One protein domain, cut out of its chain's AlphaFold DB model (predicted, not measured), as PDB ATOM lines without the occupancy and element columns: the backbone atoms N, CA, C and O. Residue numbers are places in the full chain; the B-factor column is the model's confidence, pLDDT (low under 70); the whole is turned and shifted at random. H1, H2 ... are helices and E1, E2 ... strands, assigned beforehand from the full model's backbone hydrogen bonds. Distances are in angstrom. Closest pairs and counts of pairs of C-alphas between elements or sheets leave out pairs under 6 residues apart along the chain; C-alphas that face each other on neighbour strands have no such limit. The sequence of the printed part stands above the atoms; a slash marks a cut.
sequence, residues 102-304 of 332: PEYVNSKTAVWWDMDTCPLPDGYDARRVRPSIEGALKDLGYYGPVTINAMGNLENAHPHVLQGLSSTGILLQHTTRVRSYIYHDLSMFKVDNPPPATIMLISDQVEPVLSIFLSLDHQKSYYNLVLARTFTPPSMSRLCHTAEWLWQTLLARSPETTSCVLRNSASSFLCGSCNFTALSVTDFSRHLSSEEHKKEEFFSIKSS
ATOM      1  N   PRO A 102     103.043 -76.165  33.180       94.06
ATOM      2  CA  PRO A 102     103.538 -75.255  34.218       94.06
ATOM      3  C   PRO A 102     103.406 -73.761  33.888       94.06
ATOM      4  O   PRO A 102     103.109 -72.953  34.768       94.06
ATOM      5  N   GLU A 103     103.593 -73.386  32.623       92.81
ATOM      6  CA  GLU A 103     103.471 -72.015  32.129       92.81
ATOM      7  C   GLU A 103     102.035 -71.464  32.165       92.81
ATOM      8  O   GLU A 103     101.855 -70.248  32.257       92.81
ATOM      9  N   TYR A 104     101.012 -72.327  32.140       93.25
ATOM     10  CA  TYR A 104      99.604 -71.920  32.126       93.25
ATOM     11  C   TYR A 104      98.936 -71.925  33.505       93.25
ATOM     12  O   TYR A 104      97.902 -71.277  33.659       93.25
ATOM     13  N   VAL A 105      99.541 -72.568  34.511       94.75
ATOM     14  CA  VAL A 105      98.983 -72.763  35.866       94.75
ATOM     15  C   VAL A 105      98.448 -71.466  36.483       94.75
ATOM     16  O   VAL A 105      97.328 -71.425  36.980       94.75
ATOM     17  N   ASN A 106      99.222 -70.381  36.421       94.88
ATOM     18  CA  ASN A 106      98.828 -69.066  36.952       94.88
ATOM     19  C   ASN A 106      98.530 -68.042  35.844       94.88
ATOM     20  O   ASN A 106      98.372 -66.851  36.121       94.88
ATOM     21  N   SER A 107      98.491 -68.492  34.588       93.75
ATOM     22  CA  SER A 107      98.210 -67.630  33.443       93.75
ATOM     23  C   SER A 107      96.756 -67.166  33.449       93.75
ATOM     24  O   SER A 107      95.865 -67.817  34.000       93.75
ATOM     25  N   LYS A 108      96.497 -66.019  32.827       95.25
ATOM     26  CA  LYS A 108      95.135 -65.507  32.689       95.25
ATOM     27  C   LYS A 108      94.315 -66.444  31.806       95.25
ATOM     28  O   LYS A 108      94.771 -66.820  30.726       95.25
ATOM     29  N   THR A 109      93.091 -66.737  32.236       95.94
ATOM     30  CA  THR A 109      92.111 -67.452  31.417       95.94
ATOM     31  C   THR A 109      90.995 -66.503  31.006       95.94
ATOM     32  O   THR A 109      90.333 -65.900  31.852       95.94
ATOM     33  N   ALA A 110      90.778 -66.360  29.701       95.62
ATOM     34  CA  ALA A 110      89.665 -65.590  29.168       95.62
ATOM     35  C   ALA A 110      88.651 -66.510  28.492       95.62
ATOM     36  O   ALA A 110      89.001 -67.323  27.642       95.62
ATOM     37  N   VAL A 111      87.392 -66.378  28.906       97.12
ATOM     38  CA  VAL A 111      86.270 -67.201  28.465       97.12
ATOM     39  C   VAL A 111      85.369 -66.367  27.562       97.12
ATOM     40  O   VAL A 111      84.922 -65.284  27.957       97.12
ATOM     41  N   TRP A 112      85.080 -66.894  26.374       96.12
ATOM     42  CA  TRP A 112      84.020 -66.414  25.490       96.12
ATOM     43  C   TRP A 112      82.920 -67.458  25.443       96.12
ATOM     44  O   TRP A 112      83.134 -68.583  24.989       96.12
ATOM     45  N   TRP A 113      81.750 -67.072  25.929       97.00
ATOM     46  CA  TRP A 113      80.583 -67.926  26.003       97.00
ATOM     47  C   TRP A 113      79.495 -67.421  25.067       97.00
ATOM     48  O   TRP A 113      78.934 -66.348  25.259       97.00
ATOM     49  N   ASP A 114      79.208 -68.227  24.055       95.56
ATOM     50  CA  ASP A 114      78.112 -68.047  23.119       95.56
ATOM     51  C   ASP A 114      76.819 -68.607  23.728       95.56
ATOM     52  O   ASP A 114      76.579 -69.816  23.739       95.56
ATOM     53  N   MET A 115      75.991 -67.716  24.268       95.25
ATOM     54  CA  MET A 115      74.717 -68.062  24.898       95.25
ATOM     55  C   MET A 115      73.658 -68.512  23.888       95.25
ATOM     56  O   MET A 115      72.712 -69.187  24.290       95.25
ATOM     57  N   ASP A 116      73.803 -68.157  22.607       93.81
ATOM     58  CA  ASP A 116      72.836 -68.532  21.571       93.81
ATOM     59  C   ASP A 116      72.952 -70.022  21.241       93.81
ATOM     60  O   ASP A 116      71.950 -70.678  20.957       93.81
ATOM     61  N   THR A 117      74.170 -70.573  21.303       93.62
ATOM     62  CA  THR A 117      74.412 -71.994  21.014       93.62
ATOM     63  C   THR A 117      74.642 -72.856  22.246       93.62
ATOM     64  O   THR A 117      74.306 -74.034  22.237       93.62
ATOM     65  N   CYS A 118      75.133 -72.280  23.343       95.31
ATOM     66  CA  CYS A 118      75.261 -72.948  24.637       95.31
ATOM     67  C   CYS A 118      74.390 -72.247  25.697       95.31
ATOM     68  O   CYS A 118      74.931 -71.679  26.651       95.31
ATOM     69  N   PRO A 119      73.049 -72.245  25.568       95.19
ATOM     70  CA  PRO A 119      72.172 -71.568  26.518       95.19
ATOM     71  C   PRO A 119      72.208 -72.231  27.899       95.19
ATOM     72  O   PRO A 119      72.639 -73.376  28.066       95.19
ATOM     73  N   LEU A 120      71.727 -71.514  28.916       93.75
ATOM     74  CA  LEU A 120      71.535 -72.121  30.230       93.75
ATOM     75  C   LEU A 120      70.400 -73.150  30.189       93.75
ATOM     76  O   LEU A 120      69.362 -72.864  29.594       93.75
ATOM     77  N   PRO A 121      70.557 -74.306  30.857       91.81
ATOM     78  CA  PRO A 121      69.451 -75.229  31.061       91.81
ATOM     79  C   PRO A 121      68.308 -74.572  31.840       91.81
ATOM     80  O   PRO A 121      68.539 -73.753  32.739       91.81
ATOM     81  N   ASP A 122      67.077 -74.977  31.542       89.12
ATOM     82  CA  ASP A 122      65.894 -74.469  32.231       89.12
ATOM     83  C   ASP A 122      65.979 -74.700  33.744       89.12
ATOM     84  O   ASP A 122      66.316 -75.782  34.227       89.12
ATOM     85  N   GLY A 123      65.677 -73.652  34.512       89.19
ATOM     86  CA  GLY A 123      65.723 -73.688  35.976       89.19
ATOM     87  C   GLY A 123      67.132 -73.688  36.584       89.19
ATOM     88  O   GLY A 123      67.249 -73.707  37.810       89.19
ATOM     89  N   TYR A 124      68.199 -73.631  35.779       92.69
ATOM     90  CA  TYR A 124      69.561 -73.530  36.296       92.69
ATOM     91  C   TYR A 124      69.812 -72.165  36.958       92.69
ATOM     92  O   TYR A 124      69.483 -71.110  36.409       92.69
ATOM     93  N   ASP A 125      70.432 -72.165  38.144       93.81
ATOM     94  CA  ASP A 125      70.808 -70.921  38.819       93.81
ATOM     95  C   ASP A 125      72.002 -70.279  38.106       93.81
ATOM     96  O   ASP A 125      73.144 -70.717  38.245       93.81
ATOM     97  N   ALA A 126      71.735 -69.192  37.384       95.19
ATOM     98  CA  ALA A 126      72.732 -68.385  36.692       95.19
ATOM     99  C   ALA A 126      73.948 -68.004  37.564       95.19
ATOM    100  O   ALA A 126      75.064 -67.902  37.056       95.19
ATOM    101  N   ARG A 127      73.783 -67.853  38.886       95.19
ATOM    102  CA  ARG A 127      74.891 -67.534  39.807       95.19
ATOM    103  C   ARG A 127      75.907 -68.668  39.948       95.19
ATOM    104  O   ARG A 127      77.009 -68.449  40.437       95.19
ATOM    105  N   ARG A 128      75.555 -69.885  39.532       95.12
ATOM    106  CA  ARG A 128      76.452 -71.042  39.570       95.12
ATOM    107  C   ARG A 128      77.353 -71.145  38.346       95.12
ATOM    108  O   ARG A 128      78.317 -71.890  38.403       95.12
ATOM    109  N   VAL A 129      77.094 -70.399  37.269       96.44
ATOM    110  CA  VAL A 129      77.867 -70.509  36.017       96.44
ATOM    111  C   VAL A 129      79.351 -70.229  36.233       96.44
ATOM    112  O   VAL A 129      80.178 -71.076  35.909       96.44
ATOM    113  N   ARG A 130      79.699 -69.075  36.820       96.19
ATOM    114  CA  ARG A 130      81.104 -68.739  37.099       96.19
ATOM    115  C   ARG A 130      81.769 -69.776  38.017       96.19
ATOM    116  O   ARG A 130      82.797 -70.300  37.602       96.19
ATOM    117  N   PRO A 131      81.210 -70.114  39.198       95.94
ATOM    118  CA  PRO A 131      81.792 -71.143  40.059       95.94
ATOM    119  C   PRO A 131      81.997 -72.494  39.365       95.94
ATOM    120  O   PRO A 131      83.012 -73.139  39.601       95.94
ATOM    121  N   SER A 132      81.068 -72.916  38.502       96.25
ATOM    122  CA  SER A 132      81.204 -74.166  37.746       96.25
ATOM    123  C   SER A 132      82.363 -74.116  36.746       96.25
ATOM    124  O   SER A 132      83.147 -75.061  36.684       96.25
ATOM    125  N   ILE A 133      82.511 -73.009  36.005       96.88
ATOM    126  CA  ILE A 133      83.621 -72.808  35.058       96.88
ATOM    127  C   ILE A 133      84.962 -72.739  35.798       96.88
ATOM    128  O   ILE A 133      85.902 -73.442  35.442       96.88
ATOM    129  N   GLU A 134      85.054 -71.916  36.846       96.88
ATOM    130  CA  GLU A 134      86.281 -71.761  37.639       96.88
ATOM    131  C   GLU A 134      86.677 -73.069  38.331       96.88
ATOM    132  O   GLU A 134      87.858 -73.403  38.364       96.88
ATOM    133  N   GLY A 135      85.706 -73.837  38.835       95.25
ATOM    134  CA  GLY A 135      85.940 -75.164  39.405       95.25
ATOM    135  C   GLY A 135      86.521 -76.137  38.381       95.25
ATOM    136  O   GLY A 135      87.577 -76.705  38.627       95.25
ATOM    137  N   ALA A 136      85.895 -76.257  37.205       94.69
ATOM    138  CA  ALA A 136      86.376 -77.143  36.141       94.69
ATOM    139  C   ALA A 136      87.805 -76.798  35.679       94.69
ATOM    140  O   ALA A 136      88.628 -77.687  35.479       94.69
ATOM    141  N   LEU A 137      88.120 -75.505  35.560       96.00
ATOM    142  CA  LEU A 137      89.470 -75.029  35.246       96.00
ATOM    143  C   LEU A 137      90.470 -75.376  36.361       96.00
ATOM    144  O   LEU A 137      91.574 -75.851  36.089       96.00
ATOM    145  N   LYS A 138      90.076 -75.184  37.623       95.62
ATOM    146  CA  LYS A 138      90.902 -75.487  38.796       95.62
ATOM    147  C   LYS A 138      91.249 -76.974  38.891       95.62
ATOM    148  O   LYS A 138      92.383 -77.298  39.234       95.62
ATOM    149  N   ASP A 139      90.311 -77.858  38.559       93.94
ATOM    150  CA  ASP A 139      90.511 -79.317  38.582       93.94
ATOM    151  C   ASP A 139      91.579 -79.790  37.579       93.94
ATOM    152  O   ASP A 139      92.216 -80.825  37.780       93.94
ATOM    153  N   LEU A 140      91.818 -79.000  36.529       94.81
ATOM    154  CA  LEU A 140      92.898 -79.207  35.564       94.81
ATOM    155  C   LEU A 140      94.145 -78.361  35.856       94.81
ATOM    156  O   LEU A 140      95.045 -78.286  35.029       94.81
ATOM    157  N   GLY A 141      94.223 -77.692  37.008       95.38
ATOM    158  CA  GLY A 141      95.408 -76.937  37.416       95.38
ATOM    159  C   GLY A 141      95.498 -75.501  36.886       95.38
ATOM    160  O   GLY A 141      96.542 -74.866  37.046       95.38
ATOM    161  N   TYR A 142      94.430 -74.956  36.296       96.44
ATOM    162  CA  TYR A 142      94.355 -73.541  35.922       96.44
ATOM    163  C   TYR A 142      93.861 -72.703  37.115       96.44
ATOM    164  O   TYR A 142      92.663 -72.564  37.350       96.44
ATOM    165  N   TYR A 143      94.790 -72.119  37.875       95.88
ATOM    166  CA  TYR A 143      94.520 -71.314  39.080       95.88
ATOM    167  C   TYR A 143      94.602 -69.798  38.854       95.88
ATOM    168  O   TYR A 143      94.381 -69.014  39.783       95.88
ATOM    169  N   GLY A 144      94.965 -69.365  37.646       94.75
ATOM    170  CA  GLY A 144      95.059 -67.951  37.299       94.75
ATOM    171  C   GLY A 144      93.703 -67.227  37.241       94.75
ATOM    172  O   GLY A 144      92.640 -67.835  37.357       94.75
ATOM    173  N   PRO A 145      93.713 -65.894  37.059       95.56
ATOM    174  CA  PRO A 145      92.490 -65.096  37.034       95.56
ATOM    175  C   PRO A 145      91.607 -65.425  35.821       95.56
ATOM    176  O   PRO A 145      92.100 -65.473  34.689       95.56
ATOM    177  N   VAL A 146      90.295 -65.566  36.057       96.56
ATOM    178  CA  VAL A 146      89.297 -65.922  35.034       96.56
ATOM    179  C   VAL A 146      88.383 -64.740  34.694       96.56
ATOM    180  O   VAL A 146      87.608 -64.251  35.526       96.56
ATOM    181  N   THR A 147      88.421 -64.296  33.437       95.69
ATOM    182  CA  THR A 147      87.477 -63.308  32.887       95.69
ATOM    183  C   THR A 147      86.450 -64.003  32.007       95.69
ATOM    184  O   THR A 147      86.842 -64.718  31.090       95.69
ATOM    185  N   ILE A 148      85.156 -63.780  32.253       97.19
ATOM    186  CA  ILE A 148      84.069 -64.447  31.527       97.19
ATOM    187  C   ILE A 148      83.231 -63.407  30.801       97.19
ATOM    188  O   ILE A 148      82.655 -62.520  31.435       97.19
ATOM    189  N   ASN A 149      83.155 -63.556  29.483       95.62
ATOM    190  CA  ASN A 149      82.339 -62.744  28.603       95.62
ATOM    191  C   ASN A 149      81.259 -63.638  27.997       95.62
ATOM    192  O   ASN A 149      81.570 -64.634  27.348       95.62
ATOM    193  N   ALA A 150      80.005 -63.297  28.255       96.31
ATOM    194  CA  ALA A 150      78.837 -64.000  27.759       96.31
ATOM    195  C   ALA A 150      78.168 -63.149  26.677       96.31
ATOM    196  O   ALA A 150      77.836 -61.986  26.915       96.31
ATOM    197  N   MET A 151      77.994 -63.723  25.492       95.31
ATOM    198  CA  MET A 151      77.509 -63.048  24.295       95.31
ATOM    199  C   MET A 151      76.288 -63.763  23.729       95.31
ATOM    200  O   MET A 151      76.277 -64.987  23.659       95.31
ATOM    201  N   GLY A 152      75.291 -63.008  23.277       95.19
ATOM    202  CA  GLY A 152      74.120 -63.579  22.609       95.19
ATOM    203  C   GLY A 152      73.044 -62.557  22.275       95.19
ATOM    204  O   GLY A 152      73.157 -61.366  22.601       95.19
ATOM    205  N   ASN A 153      71.959 -63.025  21.668       94.44
ATOM    206  CA  ASN A 153      70.731 -62.254  21.610       94.44
ATOM    207  C   ASN A 153      70.063 -62.255  22.999       94.44
ATOM    208  O   ASN A 153      69.535 -63.260  23.466       94.44
ATOM    209  N   LEU A 154      70.071 -61.092  23.657       94.38
ATOM    210  CA  LEU A 154      69.565 -60.913  25.015       94.38
ATOM    211  C   LEU A 154      68.216 -60.183  25.051       94.38
ATOM    212  O   LEU A 154      67.740 -59.882  26.143       94.38
ATOM    213  N   GLU A 155      67.585 -59.911  23.900       88.88
ATOM    214  CA  GLU A 155      66.291 -59.211  23.834       88.88
ATOM    215  C   GLU A 155      65.210 -59.915  24.665       88.88
ATOM    216  O   GLU A 155      64.441 -59.269  25.373       88.88
ATOM    217  N   ASN A 156      65.194 -61.250  24.619       86.31
ATOM    218  CA  ASN A 156      64.212 -62.086  25.311       86.31
ATOM    219  C   ASN A 156      64.771 -62.746  26.581       86.31
ATOM    220  O   ASN A 156      64.113 -63.594  27.187       86.31
ATOM    221  N   ALA A 157      65.990 -62.390  26.994       90.44
ATOM    222  CA  ALA A 157      66.602 -62.977  28.175       90.44
ATOM    223  C   ALA A 157      65.895 -62.493  29.448       90.44
ATOM    224  O   ALA A 157      65.706 -61.296  29.674       90.44
ATOM    225  N   HIS A 158      65.525 -63.430  30.322       91.44
ATOM    226  CA  HIS A 158      64.806 -63.089  31.544       91.44
ATOM    227  C   HIS A 158      65.690 -62.237  32.486       91.44
ATOM    228  O   HIS A 158      66.812 -62.653  32.799       91.44
ATOM    229  N   PRO A 159      65.207 -61.097  33.029       91.94
ATOM    230  CA  PRO A 159      66.014 -60.196  33.859       91.94
ATOM    231  C   PRO A 159      66.700 -60.873  35.051       91.94
ATOM    232  O   PRO A 159      67.840 -60.552  35.372       91.94
ATOM    233  N   HIS A 160      66.045 -61.854  35.682       92.56
ATOM    234  CA  HIS A 160      66.639 -62.621  36.785       92.56
ATOM    235  C   HIS A 160      67.883 -63.420  36.355       92.56
ATOM    236  O   HIS A 160      68.835 -63.529  37.124       92.56
ATOM    237  N   VAL A 161      67.908 -63.955  35.129       94.75
ATOM    238  CA  VAL A 161      69.073 -64.676  34.591       94.75
ATOM    239  C   VAL A 161      70.226 -63.699  34.366       94.75
ATOM    240  O   VAL A 161      71.327 -63.930  34.861       94.75
ATOM    241  N   LEU A 162      69.957 -62.562  33.715       95.12
ATOM    242  CA  LEU A 162      70.946 -61.502  33.482       95.12
ATOM    243  C   LEU A 162      71.506 -60.941  34.800       95.12
ATOM    244  O   LEU A 162      72.710 -60.710  34.937       95.12
ATOM    245  N   GLN A 163      70.644 -60.763  35.802       94.50
ATOM    246  CA  GLN A 163      71.045 -60.334  37.139       94.50
ATOM    247  C   GLN A 163      71.909 -61.394  37.826       94.50
ATOM    248  O   GLN A 163      72.924 -61.055  38.431       94.50
ATOM    249  N   GLY A 164      71.534 -62.670  37.721       94.75
ATOM    250  CA  GLY A 164      72.286 -63.780  38.299       94.75
ATOM    251  C   GLY A 164      73.693 -63.879  37.713       94.75
ATOM    252  O   GLY A 164      74.662 -63.889  38.469       94.75
ATOM    253  N   LEU A 165      73.814 -63.842  36.382       95.62
ATOM    254  CA  LEU A 165      75.102 -63.854  35.683       95.62
ATOM    255  C   LEU A 165      75.965 -62.643  36.071       95.62
ATOM    256  O   LEU A 165      77.076 -62.809  36.579       95.62
ATOM    257  N   SER A 166      75.435 -61.425  35.918       95.00
ATOM    258  CA  SER A 166      76.182 -60.190  36.216       95.00
ATOM    259  C   SER A 166      76.580 -60.060  37.686       95.00
ATOM    260  O   SER A 166      77.651 -59.529  37.972       95.00
ATOM    261  N   SER A 167      75.784 -60.588  38.626       94.44
ATOM    262  CA  SER A 167      76.115 -60.565  40.061       94.44
ATOM    263  C   SER A 167      77.379 -61.350  40.405       94.44
ATOM    264  O   SER A 167      78.032 -61.061  41.403       94.44
ATOM    265  N   THR A 168      77.759 -62.304  39.551       94.12
ATOM    266  CA  THR A 168      79.026 -63.032  39.673       94.12
ATOM    267  C   THR A 168      80.164 -62.353  38.912       94.12
ATOM    268  O   THR A 168      81.261 -62.886  38.840       94.12
ATOM    269  N   GLY A 169      79.945 -61.177  38.323       93.25
ATOM    270  CA  GLY A 169      80.944 -60.471  37.522       93.25
ATOM    271  C   GLY A 169      81.155 -61.068  36.128       93.25
ATOM    272  O   GLY A 169      82.242 -60.923  35.573       93.25
ATOM    273  N   ILE A 170      80.182 -61.798  35.578       96.12
ATOM    274  CA  ILE A 170      80.180 -62.171  34.153       96.12
ATOM    275  C   ILE A 170      79.782 -60.934  33.338       96.12
ATOM    276  O   ILE A 170      78.753 -60.318  33.624       96.12
ATOM    277  N   LEU A 171      80.589 -60.577  32.334       95.44
ATOM    278  CA  LEU A 171      80.276 -59.493  31.401       95.44
ATOM    279  C   LEU A 171      79.220 -59.975  30.408       95.44
ATOM    280  O   LEU A 171      79.453 -60.953  29.704       95.44
ATOM    281  N   LEU A 172      78.086 -59.282  30.332       96.25
ATOM    282  CA  LEU A 172      77.004 -59.614  29.404       96.25
ATOM    283  C   LEU A 172      77.040 -58.686  28.197       96.25
ATOM    284  O   LEU A 172      76.979 -57.466  28.348       96.25
ATOM    285  N   GLN A 173      77.111 -59.261  27.001       95.19
ATOM    286  CA  GLN A 173      77.135 -58.527  25.745       95.19
ATOM    287  C   GLN A 173      75.976 -58.967  24.849       95.19
ATOM    288  O   GLN A 173      75.914 -60.104  24.384       95.19
ATOM    289  N   HIS A 174      75.066 -58.045  24.562       95.75
ATOM    290  CA  HIS A 174      74.045 -58.258  23.555       95.75
ATOM    291  C   HIS A 174      74.617 -58.056  22.151       95.75
ATOM    292  O   HIS A 174      75.161 -56.994  21.830       95.75
ATOM    293  N   THR A 175      74.470 -59.078  21.313       92.19
ATOM    294  CA  THR A 175      74.781 -59.037  19.887       92.19
ATOM    295  C   THR A 175      74.038 -60.148  19.154       92.19
ATOM    296  O   THR A 175      74.002 -61.283  19.610       92.19
ATOM    297  N   THR A 176      73.506 -59.853  17.974       89.31
ATOM    298  CA  THR A 176      72.969 -60.856  17.036       89.31
ATOM    299  C   THR A 176      74.049 -61.469  16.141       89.31
ATOM    300  O   THR A 176      73.772 -62.297  15.276       89.31
ATOM    301  N   ARG A 177      75.314 -61.062  16.323       85.25
ATOM    302  CA  ARG A 177      76.468 -61.476  15.512       85.25
ATOM    303  C   ARG A 177      77.590 -62.030  16.386       85.25
ATOM    304  O   ARG A 177      78.750 -61.665  16.187       85.25
ATOM    305  N   VAL A 178      77.256 -62.912  17.335       87.62
ATOM    306  CA  VAL A 178      78.180 -63.475  18.345       87.62
ATOM    307  C   VAL A 178      79.527 -63.873  17.741       87.62
ATOM    308  O   VAL A 178      80.570 -63.412  18.194       87.62
ATOM    309  N   ARG A 179      79.511 -64.609  16.626       83.62
ATOM    310  CA  ARG A 179      80.704 -64.979  15.848       83.62
ATOM    311  C   ARG A 179      81.668 -63.816  15.584       83.62
ATOM    312  O   ARG A 179      82.871 -63.940  15.802       83.62
ATOM    313  N   SER A 180      81.160 -62.723  15.015       83.38
ATOM    314  CA  SER A 180      81.982 -61.578  14.610       83.38
ATOM    315  C   SER A 180      82.555 -60.852  15.825       83.38
ATOM    316  O   SER A 180      83.689 -60.385  15.766       83.38
ATOM    317  N   TYR A 181      81.794 -60.806  16.919       85.69
ATOM    318  CA  TYR A 181      82.234 -60.210  18.178       85.69
ATOM    319  C   TYR A 181      83.297 -61.053  18.869       85.69
ATOM    320  O   TYR A 181      84.322 -60.502  19.242       85.69
ATOM    321  N   ILE A 182      83.126 -62.377  18.949       87.19
ATOM    322  CA  ILE A 182      84.153 -63.274  19.493       87.19
ATOM    323  C   ILE A 182      85.473 -63.083  18.738       87.19
ATOM    324  O   ILE A 182      86.516 -62.926  19.363       87.19
ATOM    325  N   TYR A 183      85.443 -63.026  17.401       83.69
ATOM    326  CA  TYR A 183      86.649 -62.781  16.604       83.69
ATOM    327  C   TYR A 183      87.311 -61.433  16.931       83.69
ATOM    328  O   TYR A 183      88.519 -61.375  17.168       83.69
ATOM    329  N   HIS A 184      86.526 -60.352  16.951       84.44
ATOM    330  CA  HIS A 184      87.029 -59.019  17.265       84.44
ATOM    331  C   HIS A 184      87.606 -58.953  18.688       84.44
ATOM    332  O   HIS A 184      88.740 -58.512  18.875       84.44
ATOM    333  N   ASP A 185      86.877 -59.456  19.682       87.38
ATOM    334  CA  ASP A 185      87.294 -59.434  21.083       87.38
ATOM    335  C   ASP A 185      88.531 -60.300  21.327       87.38
ATOM    336  O   ASP A 185      89.421 -59.883  22.066       87.38
ATOM    337  N   LEU A 186      88.649 -61.457  20.669       86.62
ATOM    338  CA  LEU A 186      89.869 -62.265  20.703       86.62
ATOM    339  C   LEU A 186      91.060 -61.499  20.122       86.62
ATOM    340  O   LEU A 186      92.139 -61.518  20.713       86.62
ATOM    341  N   SER A 187      90.878 -60.807  18.992       82.88
ATOM    342  CA  SER A 187      91.963 -60.030  18.377       82.88
ATOM    343  C   SER A 187      92.465 -58.918  19.305       82.88
ATOM    344  O   SER A 187      93.672 -58.745  19.450       82.88
ATOM    345  N   MET A 188      91.552 -58.238  20.007       85.00
ATOM    346  CA  MET A 188      91.892 -57.212  20.993       85.00
ATOM    347  C   MET A 188      92.535 -57.817  22.243       85.00
ATOM    348  O   MET A 188      93.560 -57.330  22.709       85.00
ATOM    349  N   PHE A 189      91.990 -58.924  22.757       86.12
ATOM    350  CA  PHE A 189      92.533 -59.612  23.925       86.12
ATOM    351  C   PHE A 189      93.999 -60.005  23.733       86.12
ATOM    352  O   PHE A 189      94.805 -59.803  24.642       86.12
ATOM    353  N   LYS A 190      94.352 -60.527  22.552       84.81
ATOM    354  CA  LYS A 190      95.720 -60.955  22.229       84.81
ATOM    355  C   LYS A 190      96.732 -59.808  22.215       84.81
ATOM    356  O   LYS A 190      97.910 -60.054  22.451       84.81
ATOM    357  N   VAL A 191      96.294 -58.577  21.939       84.56
ATOM    358  CA  VAL A 191      97.163 -57.389  21.995       84.56
ATOM    359  C   VAL A 191      97.568 -57.096  23.438       84.56
ATOM    360  O   VAL A 191      98.737 -56.839  23.711       84.56
ATOM    361  N   ASP A 192      96.612 -57.189  24.361       85.56
ATOM    362  CA  ASP A 192      96.820 -56.827  25.764       85.56
ATOM    363  C   ASP A 192      97.345 -57.987  26.629       85.56
ATOM    364  O   ASP A 192      97.817 -57.768  27.745       85.56
ATOM    365  N   ASN A 193      97.235 -59.231  26.155       86.00
ATOM    366  CA  ASN A 193      97.530 -60.435  26.935       86.00
ATOM    367  C   ASN A 193      98.391 -61.406  26.114       86.00
ATOM    368  O   ASN A 193      97.868 -62.423  25.661       86.00
ATOM    369  N   PRO A 194      99.691 -61.117  25.905       85.56
ATOM    370  CA  PRO A 194     100.580 -62.033  25.201       85.56
ATOM    371  C   PRO A 194     100.740 -63.360  25.970       85.56
ATOM    372  O   PRO A 194     100.528 -63.396  27.185       85.56
ATOM    373  N   PRO A 195     101.155 -64.448  25.298       85.88
ATOM    374  CA  PRO A 195     101.374 -65.741  25.940       85.88
ATOM    375  C   PRO A 195     102.410 -65.686  27.078       85.88
ATOM    376  O   PRO A 195     103.369 -64.911  26.983       85.88
ATOM    377  N   PRO A 196     102.285 -66.542  28.111       89.88
ATOM    378  CA  PRO A 196     101.292 -67.609  28.251       89.88
ATOM    379  C   PRO A 196      99.924 -67.086  28.714       89.88
ATOM    380  O   PRO A 196      99.818 -66.340  29.687       89.88
ATOM    381  N   ALA A 197      98.864 -67.518  28.030       91.31
ATOM    382  CA  ALA A 197      97.478 -67.289  28.426       91.31
ATOM    383  C   ALA A 197      96.584 -68.409  27.881       91.31
ATOM    384  O   ALA A 197      96.892 -69.018  26.852       91.31
ATOM    385  N   THR A 198      95.474 -68.655  28.572       93.44
ATOM    386  CA  THR A 198      94.481 -69.660  28.181       93.44
ATOM    387  C   THR A 198      93.233 -68.982  27.632       93.44
ATOM    388  O   THR A 198      92.709 -68.026  28.210       93.44
ATOM    389  N   ILE A 199      92.744 -69.486  26.506       93.50
ATOM    390  CA  ILE A 199      91.489 -69.069  25.889       93.50
ATOM    391  C   ILE A 199      90.505 -70.229  26.023       93.50
ATOM    392  O   ILE A 199      90.767 -71.335  25.553       93.50
ATOM    393  N   MET A 200      89.363 -69.958  26.648       95.25
ATOM    394  CA  MET A 200      88.250 -70.894  26.735       95.25
ATOM    395  C   MET A 200      87.118 -70.463  25.809       95.25
ATOM    396  O   MET A 200      86.674 -69.312  25.857       95.25
ATOM    397  N   LEU A 201      86.620 -71.392  24.994       94.44
ATOM    398  CA  LEU A 201      85.486 -71.155  24.098       94.44
ATOM    399  C   LEU A 201      84.331 -72.077  24.459       94.44
ATOM    400  O   LEU A 201      84.481 -73.295  24.429       94.44
ATOM    401  N   ILE A 202      83.175 -71.488  24.751       96.00
ATOM    402  CA  ILE A 202      81.932 -72.209  25.034       96.00
ATOM    403  C   ILE A 202      80.965 -71.905  23.889       96.00
ATOM    404  O   ILE A 202      80.333 -70.849  23.893       96.00
ATOM    405  N   SER A 203      80.941 -72.755  22.860       93.69
ATOM    406  CA  SER A 203      80.126 -72.555  21.651       93.69
ATOM    407  C   SER A 203      80.071 -73.825  20.801       93.69
ATOM    408  O   SER A 203      81.087 -74.485  20.572       93.69
ATOM    409  N   ASP A 204      78.915 -74.096  20.203       91.44
ATOM    410  CA  ASP A 204      78.767 -75.174  19.216       91.44
ATOM    411  C   ASP A 204      79.293 -74.782  17.825       91.44
ATOM    412  O   ASP A 204      79.417 -75.617  16.930       91.44
ATOM    413  N   GLN A 205      79.661 -73.510  17.634       85.81
ATOM    414  CA  GLN A 205      80.200 -72.979  16.379       85.81
ATOM    415  C   GLN A 205      81.735 -72.984  16.342       85.81
ATOM    416  O   GLN A 205      82.340 -72.408  15.434       85.81
ATOM    417  N   VAL A 206      82.401 -73.648  17.297       80.88
ATOM    418  CA  VAL A 206      83.870 -73.712  17.322       80.88
ATOM    419  C   VAL A 206      84.423 -74.296  16.020       80.88
ATOM    420  O   VAL A 206      85.269 -73.670  15.393       80.88
ATOM    421  N   GLU A 207      83.922 -75.441  15.557       75.69
ATOM    422  CA  GLU A 207      84.421 -76.084  14.333       75.69
ATOM    423  C   GLU A 207      84.036 -75.399  13.020       75.69
ATOM    424  O   GLU A 207      84.938 -75.075  12.243       75.69
ATOM    425  N   PRO A 208      82.748 -75.158  12.719       65.62
ATOM    426  CA  PRO A 208      82.355 -74.636  11.409       65.62
ATOM    427  C   PRO A 208      82.873 -73.218  11.161       65.62
ATOM    428  O   PRO A 208      82.935 -72.771  10.016       65.62
ATOM    429  N   VAL A 209      83.222 -72.498  12.229       67.44
ATOM    430  CA  VAL A 209      83.357 -71.053  12.174       67.44
ATOM    431  C   VAL A 209      84.610 -70.550  12.884       67.44
ATOM    432  O   VAL A 209      85.432 -69.895  12.247       67.44
ATOM    433  N   LEU A 210      84.779 -70.814  14.183       68.38
ATOM    434  CA  LEU A 210      85.890 -70.221  14.944       68.38
ATOM    435  C   LEU A 210      87.234 -70.887  14.618       68.38
ATOM    436  O   LEU A 210      88.269 -70.222  14.658       68.38
ATOM    437  N   SER A 211      87.222 -72.164  14.223       69.44
ATOM    438  CA  SER A 211      88.416 -72.956  13.922       69.44
ATOM    439  C   SER A 211      89.238 -72.355  12.790       69.44
ATOM    440  O   SER A 211      90.459 -72.337  12.875       69.44
ATOM    441  N   ILE A 212      88.593 -71.793  11.766       65.88
ATOM    442  CA  ILE A 212      89.265 -71.174  10.618       65.88
ATOM    443  C   ILE A 212      90.056 -69.943  11.070       65.88
ATOM    444  O   ILE A 212      91.224 -69.791  10.725       65.88
ATOM    445  N   PHE A 213      89.448 -69.086  11.887       63.78
ATOM    446  CA  PHE A 213      90.103 -67.874  12.377       63.78
ATOM    447  C   PHE A 213      91.215 -68.192  13.373       63.78
ATOM    448  O   PHE A 213      92.296 -67.615  13.316       63.78
ATOM    449  N   LEU A 214      90.958 -69.142  14.268       68.75
ATOM    450  CA  LEU A 214      91.903 -69.524  15.302       68.75
ATOM    451  C   LEU A 214      93.067 -70.342  14.744       68.75
ATOM    452  O   LEU A 214      94.179 -70.163  15.211       68.75
ATOM    453  N   SER A 215      92.864 -71.188  13.733       64.94
ATOM    454  CA  SER A 215      93.940 -71.980  13.115       64.94
ATOM    455  C   SER A 215      94.927 -71.125  12.315       64.94
ATOM    456  O   SER A 215      96.133 -71.357  12.410       64.94
ATOM    457  N   LEU A 216      94.444 -70.104  11.596       54.28
ATOM    458  CA  LEU A 216      95.295 -69.148  10.872       54.28
ATOM    459  C   LEU A 216      96.199 -68.336  11.814       54.28
ATOM    460  O   LEU A 216      97.302 -67.951  11.430       54.28
ATOM    461  N   ASP A 217      95.746 -68.115  13.048       52.03
ATOM    462  CA  ASP A 217      96.410 -67.261  14.034       52.03
ATOM    463  C   ASP A 217      97.208 -68.070  15.090       52.03
ATOM    464  O   ASP A 217      98.211 -67.591  15.628       52.03
ATOM    465  N   HIS A 218      96.821 -69.324  15.377       52.53
ATOM    466  CA  HIS A 218      97.432 -70.173  16.415       52.53
ATOM    467  C   HIS A 218      98.685 -70.931  16.002       52.53
ATOM    468  O   HIS A 218      99.466 -71.270  16.889       52.53
ATOM    469  N   GLN A 219      98.982 -71.114  14.711       49.59
ATOM    470  CA  GLN A 219     100.274 -71.709  14.325       49.59
ATOM    471  C   GLN A 219     101.493 -70.851  14.733       49.59
ATOM    472  O   GLN A 219     102.629 -71.286  14.566       49.59
ATOM    473  N   LYS A 220     101.286 -69.642  15.281       51.09
ATOM    474  CA  LYS A 220     102.361 -68.728  15.701       51.09
ATOM    475  C   LYS A 220     102.279 -68.222  17.143       51.09
ATOM    476  O   LYS A 220     103.216 -67.555  17.570       51.09
ATOM    477  N   SER A 221     101.195 -68.476  17.881       61.62
ATOM    478  CA  SER A 221     100.859 -67.637  19.042       61.62
ATOM    479  C   SER A 221     100.808 -68.318  20.416       61.62
ATOM    480  O   SER A 221     100.455 -67.625  21.350       61.62
ATOM    481  N   TYR A 222     101.216 -69.584  20.597       72.94
ATOM    482  CA  TYR A 222     101.444 -70.225  21.922       72.94
ATOM    483  C   TYR A 222     100.337 -70.025  22.993       72.94
ATOM    484  O   TYR A 222     100.620 -70.047  24.189       72.94
ATOM    485  N   TYR A 223      99.081 -69.805  22.599       85.56
ATOM    486  CA  TYR A 223      97.956 -69.776  23.536       85.56
ATOM    487  C   TYR A 223      97.478 -71.200  23.805       85.56
ATOM    488  O   TYR A 223      97.386 -72.008  22.879       85.56
ATOM    489  N   ASN A 224      97.121 -71.487  25.054       90.25
ATOM    490  CA  ASN A 224      96.430 -72.723  25.389       90.25
ATOM    491  C   ASN A 224      94.934 -72.593  25.071       90.25
ATOM    492  O   ASN A 224      94.329 -71.558  25.361       90.25
ATOM    493  N   LEU A 225      94.337 -73.642  24.507       90.44
ATOM    494  CA  LEU A 225      92.908 -73.692  24.210       90.44
ATOM    495  C   LEU A 225      92.216 -74.767  25.032       90.44
ATOM    496  O   LEU A 225      92.685 -75.900  25.090       90.44
ATOM    497  N   VAL A 226      91.063 -74.409  25.589       93.44
ATOM    498  CA  VAL A 226      90.130 -75.335  26.238       93.44
ATOM    499  C   VAL A 226      88.704 -75.022  25.784       93.44
ATOM    500  O   VAL A 226      88.386 -73.876  25.464       93.44
ATOM    501  N   LEU A 227      87.840 -76.027  25.683       93.38
ATOM    502  CA  LEU A 227      86.574 -75.914  24.951       93.38
ATOM    503  C   LEU A 227      85.390 -76.418  25.776       93.38
ATOM    504  O   LEU A 227      85.537 -77.289  26.622       93.38
ATOM    505  N   ALA A 228      84.190 -75.907  25.512       94.38
ATOM    506  CA  ALA A 228      82.958 -76.544  25.960       94.38
ATOM    507  C   ALA A 228      81.855 -76.441  24.900       94.38
ATOM    508  O   ALA A 228      81.728 -75.420  24.218       94.38
ATOM    509  N   ARG A 229      81.068 -77.511  24.749       92.19
ATOM    510  CA  ARG A 229      80.030 -77.652  23.708       92.19
ATOM    511  C   ARG A 229      78.818 -78.406  24.231       92.19
ATOM    512  O   ARG A 229      78.921 -79.143  25.207       92.19
ATOM    513  N   THR A 230      77.662 -78.276  23.594       91.00
ATOM    514  CA  THR A 230      76.465 -79.037  23.996       91.00
ATOM    515  C   THR A 230      76.476 -80.486  23.498       91.00
ATOM    516  O   THR A 230      75.678 -81.300  23.965       91.00
ATOM    517  N   PHE A 231      77.397 -80.832  22.595       86.44
ATOM    518  CA  PHE A 231      77.523 -82.156  21.992       86.44
ATOM    519  C   PHE A 231      78.989 -82.570  21.824       86.44
ATOM    520  O   PHE A 231      79.874 -81.731  21.679       86.44
ATOM    521  N   THR A 232      79.231 -83.881  21.777       81.25
ATOM    522  CA  THR A 232      80.531 -84.442  21.392       81.25
ATOM    523  C   THR A 232      80.632 -84.467  19.863       81.25
ATOM    524  O   THR A 232      79.769 -85.082  19.223       81.25
ATOM    525  N   PRO A 233      81.636 -83.823  19.244       73.56
ATOM    526  CA  PRO A 233      81.766 -83.821  17.795       73.56
ATOM    527  C   PRO A 233      82.034 -85.239  17.253       73.56
ATOM    528  O   PRO A 233      82.713 -86.033  17.902       73.56
ATOM    529  N   PRO A 234      81.538 -85.577  16.048       68.94
ATOM    530  CA  PRO A 234      81.711 -86.908  15.453       68.94
ATOM    531  C   PRO A 234      83.149 -87.183  14.980       68.94
ATOM    532  O   PRO A 234      83.471 -88.300  14.584       68.94
ATOM    533  N   SER A 235      84.004 -86.161  14.971       68.75
ATOM    534  CA  SER A 235      85.401 -86.228  14.559       68.75
ATOM    535  C   SER A 235      86.247 -85.302  15.425       68.75
ATOM    536  O   SER A 235      85.733 -84.308  15.940       68.75
ATOM    537  N   MET A 236      87.549 -85.583  15.508       68.00
ATOM    538  CA  MET A 236      88.511 -84.724  16.201       68.00
ATOM    539  C   MET A 236      88.427 -83.263  15.738       68.00
ATOM    540  O   MET A 236      88.259 -82.979  14.548       68.00
ATOM    541  N   SER A 237      88.566 -82.351  16.702       71.62
ATOM    542  CA  SER A 237      88.588 -80.906  16.475       71.62
ATOM    543  C   SER A 237      89.727 -80.501  15.535       71.62
ATOM    544  O   SER A 237      90.825 -81.057  15.594       71.62
ATOM    545  N   ARG A 238      89.501 -79.483  14.693       71.62
ATOM    546  CA  ARG A 238      90.576 -78.861  13.897       71.62
ATOM    547  C   ARG A 238      91.517 -78.005  14.745       71.62
ATOM    548  O   ARG A 238      92.574 -77.601  14.261       71.62
ATOM    549  N   LEU A 239      91.127 -77.691  15.978       75.56
ATOM    550  CA  LEU A 239      91.926 -76.938  16.932       75.56
ATOM    551  C   LEU A 239      92.592 -77.895  17.917       75.56
ATOM    552  O   LEU A 239      91.928 -78.713  18.550       75.56
ATOM    553  N   CYS A 240      93.904 -77.743  18.088       79.19
ATOM    554  CA  CYS A 240      94.599 -78.352  19.215       79.19
ATOM    555  C   CYS A 240      94.119 -77.669  20.499       79.19
ATOM    556  O   CYS A 240      94.263 -76.454  20.638       79.19
ATOM    557  N   HIS A 241      93.529 -78.443  21.397       85.88
ATOM    558  CA  HIS A 241      93.054 -78.014  22.704       85.88
ATOM    559  C   HIS A 241      93.477 -79.062  23.733       85.88
ATOM    560  O   HIS A 241      93.686 -80.219  23.378       85.88
ATOM    561  N   THR A 242      93.644 -78.636  24.977       89.00
ATOM    562  CA  THR A 242      94.100 -79.488  26.087       89.00
ATOM    563  C   THR A 242      92.948 -80.038  26.908       89.00
ATOM    564  O   THR A 242      93.117 -81.026  27.604       89.00
ATOM    565  N   ALA A 243      91.769 -79.421  26.827       91.19
ATOM    566  CA  ALA A 243      90.588 -79.895  27.530       91.19
ATOM    567  C   ALA A 243      89.297 -79.543  26.794       91.19
ATOM    568  O   ALA A 243      89.198 -78.492  26.148       91.19
ATOM    569  N   GLU A 244      88.296 -80.404  26.929       91.38
ATOM    570  CA  GLU A 244      86.945 -80.215  26.430       91.38
ATOM    571  C   GLU A 244      85.899 -80.715  27.440       91.38
ATOM    572  O   GLU A 244      86.021 -81.794  28.016       91.38
ATOM    573  N   TRP A 245      84.822 -79.945  27.623       92.06
ATOM    574  CA  TRP A 245      83.669 -80.358  28.424       92.06
ATOM    575  C   TRP A 245      82.372 -80.372  27.620       92.06
ATOM    576  O   TRP A 245      82.107 -79.492  26.798       92.06
ATOM    577  N   LEU A 246      81.478 -81.299  27.968       92.25
ATOM    578  CA  LEU A 246      80.064 -81.117  27.662       92.25
ATOM    579  C   LEU A 246      79.504 -80.002  28.552       92.25
ATOM    580  O   LEU A 246      79.646 -80.017  29.772       92.25
ATOM    581  N   TRP A 247      78.820 -79.033  27.952       94.12
ATOM    582  CA  TRP A 247      78.293 -77.858  28.643       94.12
ATOM    583  C   TRP A 247      77.398 -78.235  29.828       94.12
ATOM    584  O   TRP A 247      77.506 -77.671  30.915       94.12
ATOM    585  N   GLN A 248      76.560 -79.257  29.651       89.75
ATOM    586  CA  GLN A 248      75.677 -79.749  30.707       89.75
ATOM    587  C   GLN A 248      76.450 -80.358  31.883       89.75
ATOM    588  O   GLN A 248      76.088 -80.113  33.035       89.75
ATOM    589  N   THR A 249      77.520 -81.117  31.621       88.19
ATOM    590  CA  THR A 249      78.324 -81.741  32.685       88.19
ATOM    591  C   THR A 249      79.175 -80.704  33.407       88.19
ATOM    592  O   THR A 249      79.265 -80.741  34.635       88.19
ATOM    593  N   LEU A 250      79.695 -79.709  32.680       91.88
ATOM    594  CA  LEU A 250      80.389 -78.559  33.255       91.88
ATOM    595  C   LEU A 250      79.492 -77.818  34.254       91.88
ATOM    596  O   LEU A 250      79.919 -77.519  35.368       91.88
ATOM    597  N   LEU A 251      78.230 -77.564  33.897       91.00
ATOM    598  CA  LEU A 251      77.273 -76.899  34.785       91.00
ATOM    599  C   LEU A 251      76.791 -77.786  35.944       91.00
ATOM    600  O   LEU A 251      76.494 -77.272  37.024       91.00
ATOM    601  N   ALA A 252      76.727 -79.106  35.763       82.62
ATOM    602  CA  ALA A 252      76.266 -80.036  36.796       82.62
ATOM    603  C   ALA A 252      77.192 -80.105  38.024       82.62
ATOM    604  O   ALA A 252      76.760 -80.558  39.088       82.62
ATOM    605  N   ARG A 253      78.438 -79.620  37.910       74.50
ATOM    606  CA  ARG A 253      79.422 -79.627  39.001       74.50
ATOM    607  C   ARG A 253      78.875 -78.933  40.250       74.50
ATOM    608  O   ARG A 253      78.325 -77.824  40.203       74.50
ATOM    609  N   SER A 254      79.010 -79.596  41.397       59.19
ATOM    610  CA  SER A 254      78.717 -78.986  42.692       59.19
ATOM    611  C   SER A 254      79.820 -77.975  43.001       59.19
ATOM    612  O   SER A 254      80.978 -78.385  43.093       59.19
ATOM    613  N   PRO A 255      79.518 -76.678  43.170       56.56
ATOM    614  CA  PRO A 255      80.537 -75.746  43.618       56.56
ATOM    615  C   PRO A 255      80.998 -76.173  45.014       56.56
ATOM    616  O   PRO A 255      80.175 -76.290  45.929       56.56
ATOM    617  N   GLU A 256      82.302 -76.396  45.198       50.84
ATOM    618  CA  GLU A 256      82.872 -76.376  46.543       50.84
ATOM    619  C   GLU A 256      82.495 -75.038  47.176       50.84
ATOM    620  O   GLU A 256      82.520 -74.000  46.508       50.84
ATOM    621  N   THR A 257      82.094 -75.060  48.446       39.91
ATOM    622  CA  THR A 257      81.566 -73.908  49.186       39.91
ATOM    623  C   THR A 257      82.672 -72.891  49.475       39.91
ATOM    624  O   THR A 257      83.008 -72.602  50.618       39.91
ATOM    625  N   THR A 258      83.266 -72.328  48.434       42.06
ATOM    626  CA  THR A 258      84.173 -71.202  48.547       42.06
ATOM    627  C   THR A 258      83.306 -69.969  48.392       42.06
ATOM    628  O   THR A 258      82.873 -69.618  47.297       42.06
ATOM    629  N   SER A 259      82.994 -69.339  49.523       39.81
ATOM    630  CA  SER A 259      82.448 -67.986  49.578       39.81
ATOM    631  C   SER A 259      83.417 -67.051  48.841       39.81
ATOM    632  O   SER A 259      84.317 -66.471  49.455       39.81
ATOM    633  N   CYS A 260      83.273 -66.910  47.521       42.22
ATOM    634  CA  CYS A 260      83.952 -65.857  46.790       42.22
ATOM    635  C   CYS A 260      83.283 -64.544  47.204       42.22
ATOM    636  O   CYS A 260      82.196 -64.178  46.763       42.22
ATOM    637  N   VAL A 261      83.918 -63.832  48.132       36.81
ATOM    638  CA  VAL A 261      83.604 -62.425  48.357       36.81
ATOM    639  C   VAL A 261      84.110 -61.695  47.117       36.81
ATOM    640  O   VAL A 261      85.250 -61.230  47.081       36.81
ATOM    641  N   LEU A 262      83.298 -61.658  46.059       45.44
ATOM    642  CA  LEU A 262      83.561 -60.815  44.902       45.44
ATOM    643  C   LEU A 262      83.585 -59.368  45.400       45.44
ATOM    644  O   LEU A 262      82.555 -58.785  45.741       45.44
ATOM    645  N   ARG A 263      84.784 -58.788  45.489       41.88
ATOM    646  CA  ARG A 263      84.954 -57.349  45.694       41.88
ATOM    647  C   ARG A 263      84.394 -56.645  44.467       41.88
ATOM    648  O   ARG A 263      85.067 -56.648  43.448       41.88
ATOM    649  N   ASN A 264      83.203 -56.057  44.598       41.88
ATOM    650  CA  ASN A 264      82.630 -55.018  43.734       41.88
ATOM    651  C   ASN A 264      83.158 -55.016  42.286       41.88
ATOM    652  O   ASN A 264      83.706 -54.017  41.820       41.88
ATOM    653  N   SER A 265      82.984 -56.124  41.566       49.84
ATOM    654  CA  SER A 265      83.068 -56.092  40.109       49.84
ATOM    655  C   SER A 265      81.812 -55.368  39.651       49.84
ATOM    656  O   SER A 265      80.711 -55.889  39.818       49.84
ATOM    657  N   ALA A 266      81.956 -54.130  39.177       56.31
ATOM    658  CA  ALA A 266      80.829 -53.378  38.643       56.31
ATOM    659  C   ALA A 266      80.146 -54.226  37.562       56.31
ATOM    660  O   ALA A 266      80.787 -54.613  36.586       56.31
ATOM    661  N   SER A 267      78.867 -54.550  37.757       66.19
ATOM    662  CA  SER A 267      78.066 -55.243  36.754       66.19
ATOM    663  C   SER A 267      77.993 -54.365  35.513       66.19
ATOM    664  O   SER A 267      77.396 -53.293  35.566       66.19
ATOM    665  N   SER A 268      78.616 -54.786  34.418       85.50
ATOM    666  CA  SER A 268      78.549 -54.087  33.139       85.50
ATOM    667  C   SER A 268      77.806 -54.934  32.111       85.50
ATOM    668  O   SER A 268      78.004 -56.143  31.994       85.50
ATOM    669  N   PHE A 269      76.914 -54.270  31.384       94.25
ATOM    670  CA  PHE A 269      76.169 -54.811  30.255       94.25
ATOM    671  C   PHE A 269      76.545 -54.005  29.024       94.25
ATOM    672  O   PHE A 269      76.587 -52.775  29.094       94.25
ATOM    673  N   LEU A 270      76.796 -54.676  27.908       94.38
ATOM    674  CA  LEU A 270      77.163 -54.048  26.646       94.38
ATOM    675  C   LEU A 270      76.134 -54.393  25.575       94.38
ATOM    676  O   LEU A 270      75.639 -55.512  25.523       94.38
ATOM    677  N   CYS A 271      75.823 -53.440  24.707       94.69
ATOM    678  CA  CYS A 271      75.072 -53.680  23.481       94.69
ATOM    679  C   CYS A 271      75.975 -53.354  22.296       94.69
ATOM    680  O   CYS A 271      76.414 -52.212  22.131       94.69
ATOM    681  N   GLY A 272      76.262 -54.373  21.489       89.19
ATOM    682  CA  GLY A 272      77.175 -54.272  20.363       89.19
ATOM    683  C   GLY A 272      76.646 -53.381  19.241       89.19
ATOM    684  O   GLY A 272      77.409 -52.573  18.713       89.19
ATOM    685  N   SER A 273      75.358 -53.490  18.900       88.44
ATOM    686  CA  SER A 273      74.733 -52.706  17.822       88.44
ATOM    687  C   SER A 273      74.694 -51.212  18.138       88.44
ATOM    688  O   SER A 273      74.925 -50.391  17.257       88.44
ATOM    689  N   CYS A 274      74.462 -50.851  19.401       91.69
ATOM    690  CA  CYS A 274      74.330 -49.457  19.821       91.69
ATOM    691  C   CYS A 274      75.602 -48.857  20.435       91.69
ATOM    692  O   CYS A 274      75.607 -47.670  20.762       91.69
ATOM    693  N   ASN A 275      76.657 -49.658  20.641       89.75
ATOM    694  CA  ASN A 275      77.826 -49.290  21.448       89.75
ATOM    695  C   ASN A 275      77.423 -48.688  22.813       89.75
ATOM    696  O   ASN A 275      77.926 -47.648  23.244       89.75
ATOM    697  N   PHE A 276      76.435 -49.316  23.454       92.94
ATOM    698  CA  PHE A 276      75.824 -48.845  24.693       92.94
ATOM    699  C   PHE A 276      76.329 -49.654  25.888       92.94
ATOM    700  O   PHE A 276      76.493 -50.871  25.795       92.94
ATOM    701  N   THR A 277      76.536 -48.983  27.024       94.81
ATOM    702  CA  THR A 277      76.919 -49.614  28.292       94.81
ATOM    703  C   THR A 277      75.900 -49.281  29.374       94.81
ATOM    704  O   THR A 277      75.573 -48.114  29.587       94.81
ATOM    705  N   ALA A 278      75.444 -50.301  30.096       93.81
ATOM    706  CA  ALA A 278      74.621 -50.155  31.291       93.81
ATOM    707  C   ALA A 278      75.311 -50.769  32.510       93.81
ATOM    708  O   ALA A 278      76.098 -51.706  32.389       93.81
ATOM    709  N   LEU A 279      74.986 -50.234  33.689       91.38
ATOM    710  CA  LEU A 279      75.472 -50.741  34.976       91.38
ATOM    711  C   LEU A 279      74.417 -51.558  35.737       91.38
ATOM    712  O   LEU A 279      74.715 -52.160  36.766       91.38
ATOM    713  N   SER A 280      73.176 -51.574  35.243       91.69
ATOM    714  CA  SER A 280      72.046 -52.272  35.852       91.69
ATOM    715  C   SER A 280      71.261 -53.056  34.801       91.69
ATOM    716  O   SER A 280      71.141 -52.622  33.651       91.69
ATOM    717  N   VAL A 281      70.670 -54.183  35.212       93.50
ATOM    718  CA  VAL A 281      69.763 -54.961  34.352       93.50
ATOM    719  C   VAL A 281      68.580 -54.104  33.917       93.50
ATOM    720  O   VAL A 281      68.168 -54.172  32.769       93.50
ATOM    721  N   THR A 282      68.063 -53.244  34.797       94.00
ATOM    722  CA  THR A 282      66.932 -52.364  34.485       94.00
ATOM    723  C   THR A 282      67.241 -51.389  33.354       94.00
ATOM    724  O   THR A 282      66.425 -51.229  32.449       94.00
ATOM    725  N   ASP A 283      68.418 -50.756  33.369       94.56
ATOM    726  CA  ASP A 283      68.815 -49.828  32.305       94.56
ATOM    727  C   ASP A 283      69.077 -50.560  30.997       94.56
ATOM    728  O   ASP A 283      68.718 -50.064  29.929       94.56
ATOM    729  N   PHE A 284      69.669 -51.748  31.093       95.69
ATOM    730  CA  PHE A 284      69.948 -52.588  29.944       95.69
ATOM    731  C   PHE A 284      68.666 -53.114  29.288       95.69
ATOM    732  O   PHE A 284      68.460 -52.894  28.099       95.69
ATOM    733  N   SER A 285      67.746 -53.708  30.051       94.38
ATOM    734  CA  SER A 285      66.452 -54.183  29.541       94.38
ATOM    735  C   SER A 285      65.613 -53.046  28.960       94.38
ATOM    736  O   SER A 285      64.986 -53.207  27.913       94.38
ATOM    737  N   ARG A 286      65.636 -51.863  29.593       95.12
ATOM    738  CA  ARG A 286      64.985 -50.658  29.060       95.12
ATOM    739  C   ARG A 286      65.608 -50.213  27.736       95.12
ATOM    740  O   ARG A 286      64.877 -49.773  26.856       95.12
ATOM    741  N   HIS A 287      66.929 -50.309  27.597       95.62
ATOM    742  CA  HIS A 287      67.621 -50.032  26.342       95.62
ATOM    743  C   HIS A 287      67.218 -51.023  25.242       95.62
ATOM    744  O   HIS A 287      66.773 -50.575  24.191       95.62
ATOM    745  N   LEU A 288      67.277 -52.334  25.499       94.69
ATOM    746  CA  LEU A 288      66.897 -53.362  24.517       94.69
ATOM    747  C   LEU A 288      65.427 -53.241  24.081       94.69
ATOM    748  O   LEU A 288      65.085 -53.474  22.930       94.69
ATOM    749  N   SER A 289      64.554 -52.788  24.983       93.88
ATOM    750  CA  SER A 289      63.134 -52.560  24.675       93.88
ATOM    751  C   SER A 289      62.860 -51.270  23.884       93.88
ATOM    752  O   SER A 289      61.712 -51.021  23.510       93.88
ATOM    753  N   SER A 290      63.865 -50.414  23.666       95.12
ATOM    754  CA  SER A 290      63.683 -49.110  23.019       95.12
ATOM    755  C   SER A 290      63.527 -49.219  21.500       95.12
ATOM    756  O   SER A 290      64.123 -50.073  20.845       95.12
ATOM    757  N   GLU A 291      62.753 -48.306  20.911       94.56
ATOM    758  CA  GLU A 291      62.612 -48.219  19.452       94.56
ATOM    759  C   GLU A 291      63.917 -47.772  18.777       94.56
ATOM    760  O   GLU A 291      64.157 -48.085  17.613       94.56
ATOM    761  N   GLU A 292      64.770 -47.038  19.494       93.12
ATOM    762  CA  GLU A 292      66.120 -46.701  19.050       93.12
ATOM    763  C   GLU A 292      66.976 -47.957  18.881       93.12
ATOM    764  O   GLU A 292      67.585 -48.122  17.826       93.12
ATOM    765  N   HIS A 293      66.967 -48.859  19.869       93.75
ATOM    766  CA  HIS A 293      67.681 -50.137  19.790       93.75
ATOM    767  C   HIS A 293      67.231 -50.953  18.577       93.75
ATOM    768  O   HIS A 293      68.060 -51.295  17.739       93.75
ATOM    769  N   LYS A 294      65.917 -51.151  18.403       92.25
ATOM    770  CA  LYS A 294      65.361 -51.903  17.262       92.25
ATOM    771  C   LYS A 294      65.816 -51.351  15.907       92.25
ATOM    772  O   LYS A 294      66.086 -52.109  14.979       92.25
ATOM    773  N   LYS A 295      65.908 -50.022  15.778       90.69
ATOM    774  CA  LYS A 295      66.389 -49.370  14.550       90.69
ATOM    775  C   LYS A 295      67.876 -49.618  14.326       90.69
ATOM    776  O   LYS A 295      68.254 -50.004  13.223       90.69
ATOM    777  N   GLU A 296      68.709 -49.388  15.338       89.50
ATOM    778  CA  GLU A 296      70.162 -49.584  15.231       89.50
ATOM    779  C   GLU A 296      70.517 -51.053  14.977       89.50
ATOM    780  O   GLU A 296      71.365 -51.359  14.139       89.50
ATOM    781  N   GLU A 297      69.822 -51.979  15.634       87.75
ATOM    782  CA  GLU A 297      69.967 -53.408  15.389       87.75
ATOM    783  C   GLU A 297      69.578 -53.783  13.955       87.75
ATOM    784  O   GLU A 297      70.353 -54.451  13.269       87.75
ATOM    785  N   PHE A 298      68.454 -53.267  13.446       86.94
ATOM    786  CA  PHE A 298      68.061 -53.462  12.050       86.94
ATOM    787  C   PHE A 298      69.126 -52.952  11.065       86.94
ATOM    788  O   PHE A 298      69.470 -53.650  10.108       86.94
ATOM    789  N   PHE A 299      69.692 -51.761  11.295       85.25
ATOM    790  CA  PHE A 299      70.770 -51.228  10.455       85.25
ATOM    791  C   PHE A 299      72.041 -52.076  10.533       85.25
ATOM    792  O   PHE A 299      72.658 -52.345   9.498       85.25
ATOM    793  N   SER A 300      72.415 -52.533  11.730       81.00
ATOM    794  CA  SER A 300      73.572 -53.409  11.941       81.00
ATOM    795  C   SER A 300      73.426 -54.724  11.171       81.00
ATOM    796  O   SER A 300      74.339 -55.114  10.438       81.00
ATOM    797  N   ILE A 301      72.251 -55.359  11.241       82.50
ATOM    798  CA  ILE A 301      71.949 -56.591  10.502       82.50
ATOM    799  C   ILE A 301      71.979 -56.329   8.993       82.50
ATOM    800  O   ILE A 301      72.689 -57.027   8.268       82.50
ATOM    801  N   LYS A 302      71.286 -55.289   8.510       79.25
ATOM    802  CA  LYS A 302      71.226 -54.962   7.077       79.25
ATOM    803  C   LYS A 302      72.608 -54.677   6.486       79.25
ATOM    804  O   LYS A 302      72.905 -55.151   5.398       79.25
ATOM    805  N   SER A 303      73.473 -53.973   7.218       72.75
ATOM    806  CA  SER A 303      74.848 -53.674   6.784       72.75
ATOM    807  C   SER A 303      75.751 -54.907   6.650       72.75
ATOM    808  O   SER A 303      76.841 -54.818   6.093       72.75
ATOM    809  N   SER A 304      75.327 -56.048   7.199       65.12
ATOM    810  CA  SER A 304      76.098 -57.291   7.214       65.12
ATOM    811  C   SER A 304      75.689 -58.301   6.145       65.12
ATOM    812  O   SER A 304      76.393 -59.296   5.960       65.12
TER     813      SER A 304
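What this domain is: This is residues 102 to 304 of the 332 residues of the protein "NYN domain-containing protein" of Brassica oleracea var. oleracea (UniProt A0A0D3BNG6). A twisted sheet of eight strands is the core, sandwiched in three layers, with H1, H2, H5 and H6 on one face and H3 and H4 on the other. H6 covers the E7 and E8 end, and H7 lies beyond it, off the sheet. The printed part has 203 residues, with seven named helices and eight named strands in the order E1 H1 E2 H2 E3 H3 E4 H4 E5 E6 H5 E7 E8 H6 H7. The mixed sheet runs E6 E5 E4 E1 E2 E3 E7 E8, and the class is mixed, helices and strands. The whole is compact, with a radius of gyration of the C-alphas of 16.8 A and spans of 50 by 41 by 34 A.

Where its parts are: E1, residues 108 to 114, begins at C-alpha 108 (95.135, -65.507, 32.689) and is 19.7 A long; E2, 146 to 152, is 19.8 A. The other strands are E3, 171 to 174; E4, 197 to 202; E5, 224 to 229; E6, 243 to 246; E7, 269 to 271; and E8, 276 to 278. H1, 126 to 139, is 21.0 A long and H3, 178 to 192, is 21.1 A. H2 is 159 to 167, H4 206 to 218, H5 247 to 252 and H6 281 to 288. H7, 291 to 302, is 16.5 A long and ends at C-alpha 302 (71.226, -54.962, 7.077).

How they stand to each other: E1 and E2 are parallel at 15 degrees, with N 111 and O 147 at 2.8 A. E7 and E8 form an antiparallel hairpin, with N 269 and O 278 at 2.9 A. E1, H1, E2 is a strand-helix-strand unit, two parallel neighbour strands with a helix between, as are E2, H2, E3 and E4, H4, E5; E3, H3, E4 is a split one, with E1 and E2 between its strands. These four crossovers are right-handed. H3 runs along E1 at a height over the sheet of 8.8 A. H3 touches H4 with residues 179 to 183 alone, closest at the C-alphas of Arg 179 and Leu 210, 7.4 A. H1 touches H5, about perpendicular at 84 degrees, closest at the C-alphas of Ser 132 and Leu 251, 5.6 A. H2 touches H6, closest at the C-alphas of Gln 163 and Val 281, 6.2 A. H6 and H7 are close but not clearly touching. Every O i to N i+4 pair is within hydrogen-bond range in H2, H5, H6 and H7; H1 has 8 of 10, H3 10 of 11 and H4 6 of 9.

The domain as a whole: The C-alphas of Pro 102 and Glu 291, the two farthest apart, are 51.2 A apart. The printed part has no cut; the links E1 to H1, E5 to E6 and H5 to E7 are long. pLDDT is under 70 at residues 208 to 221, 234 to 236, 254 to 267 and 304.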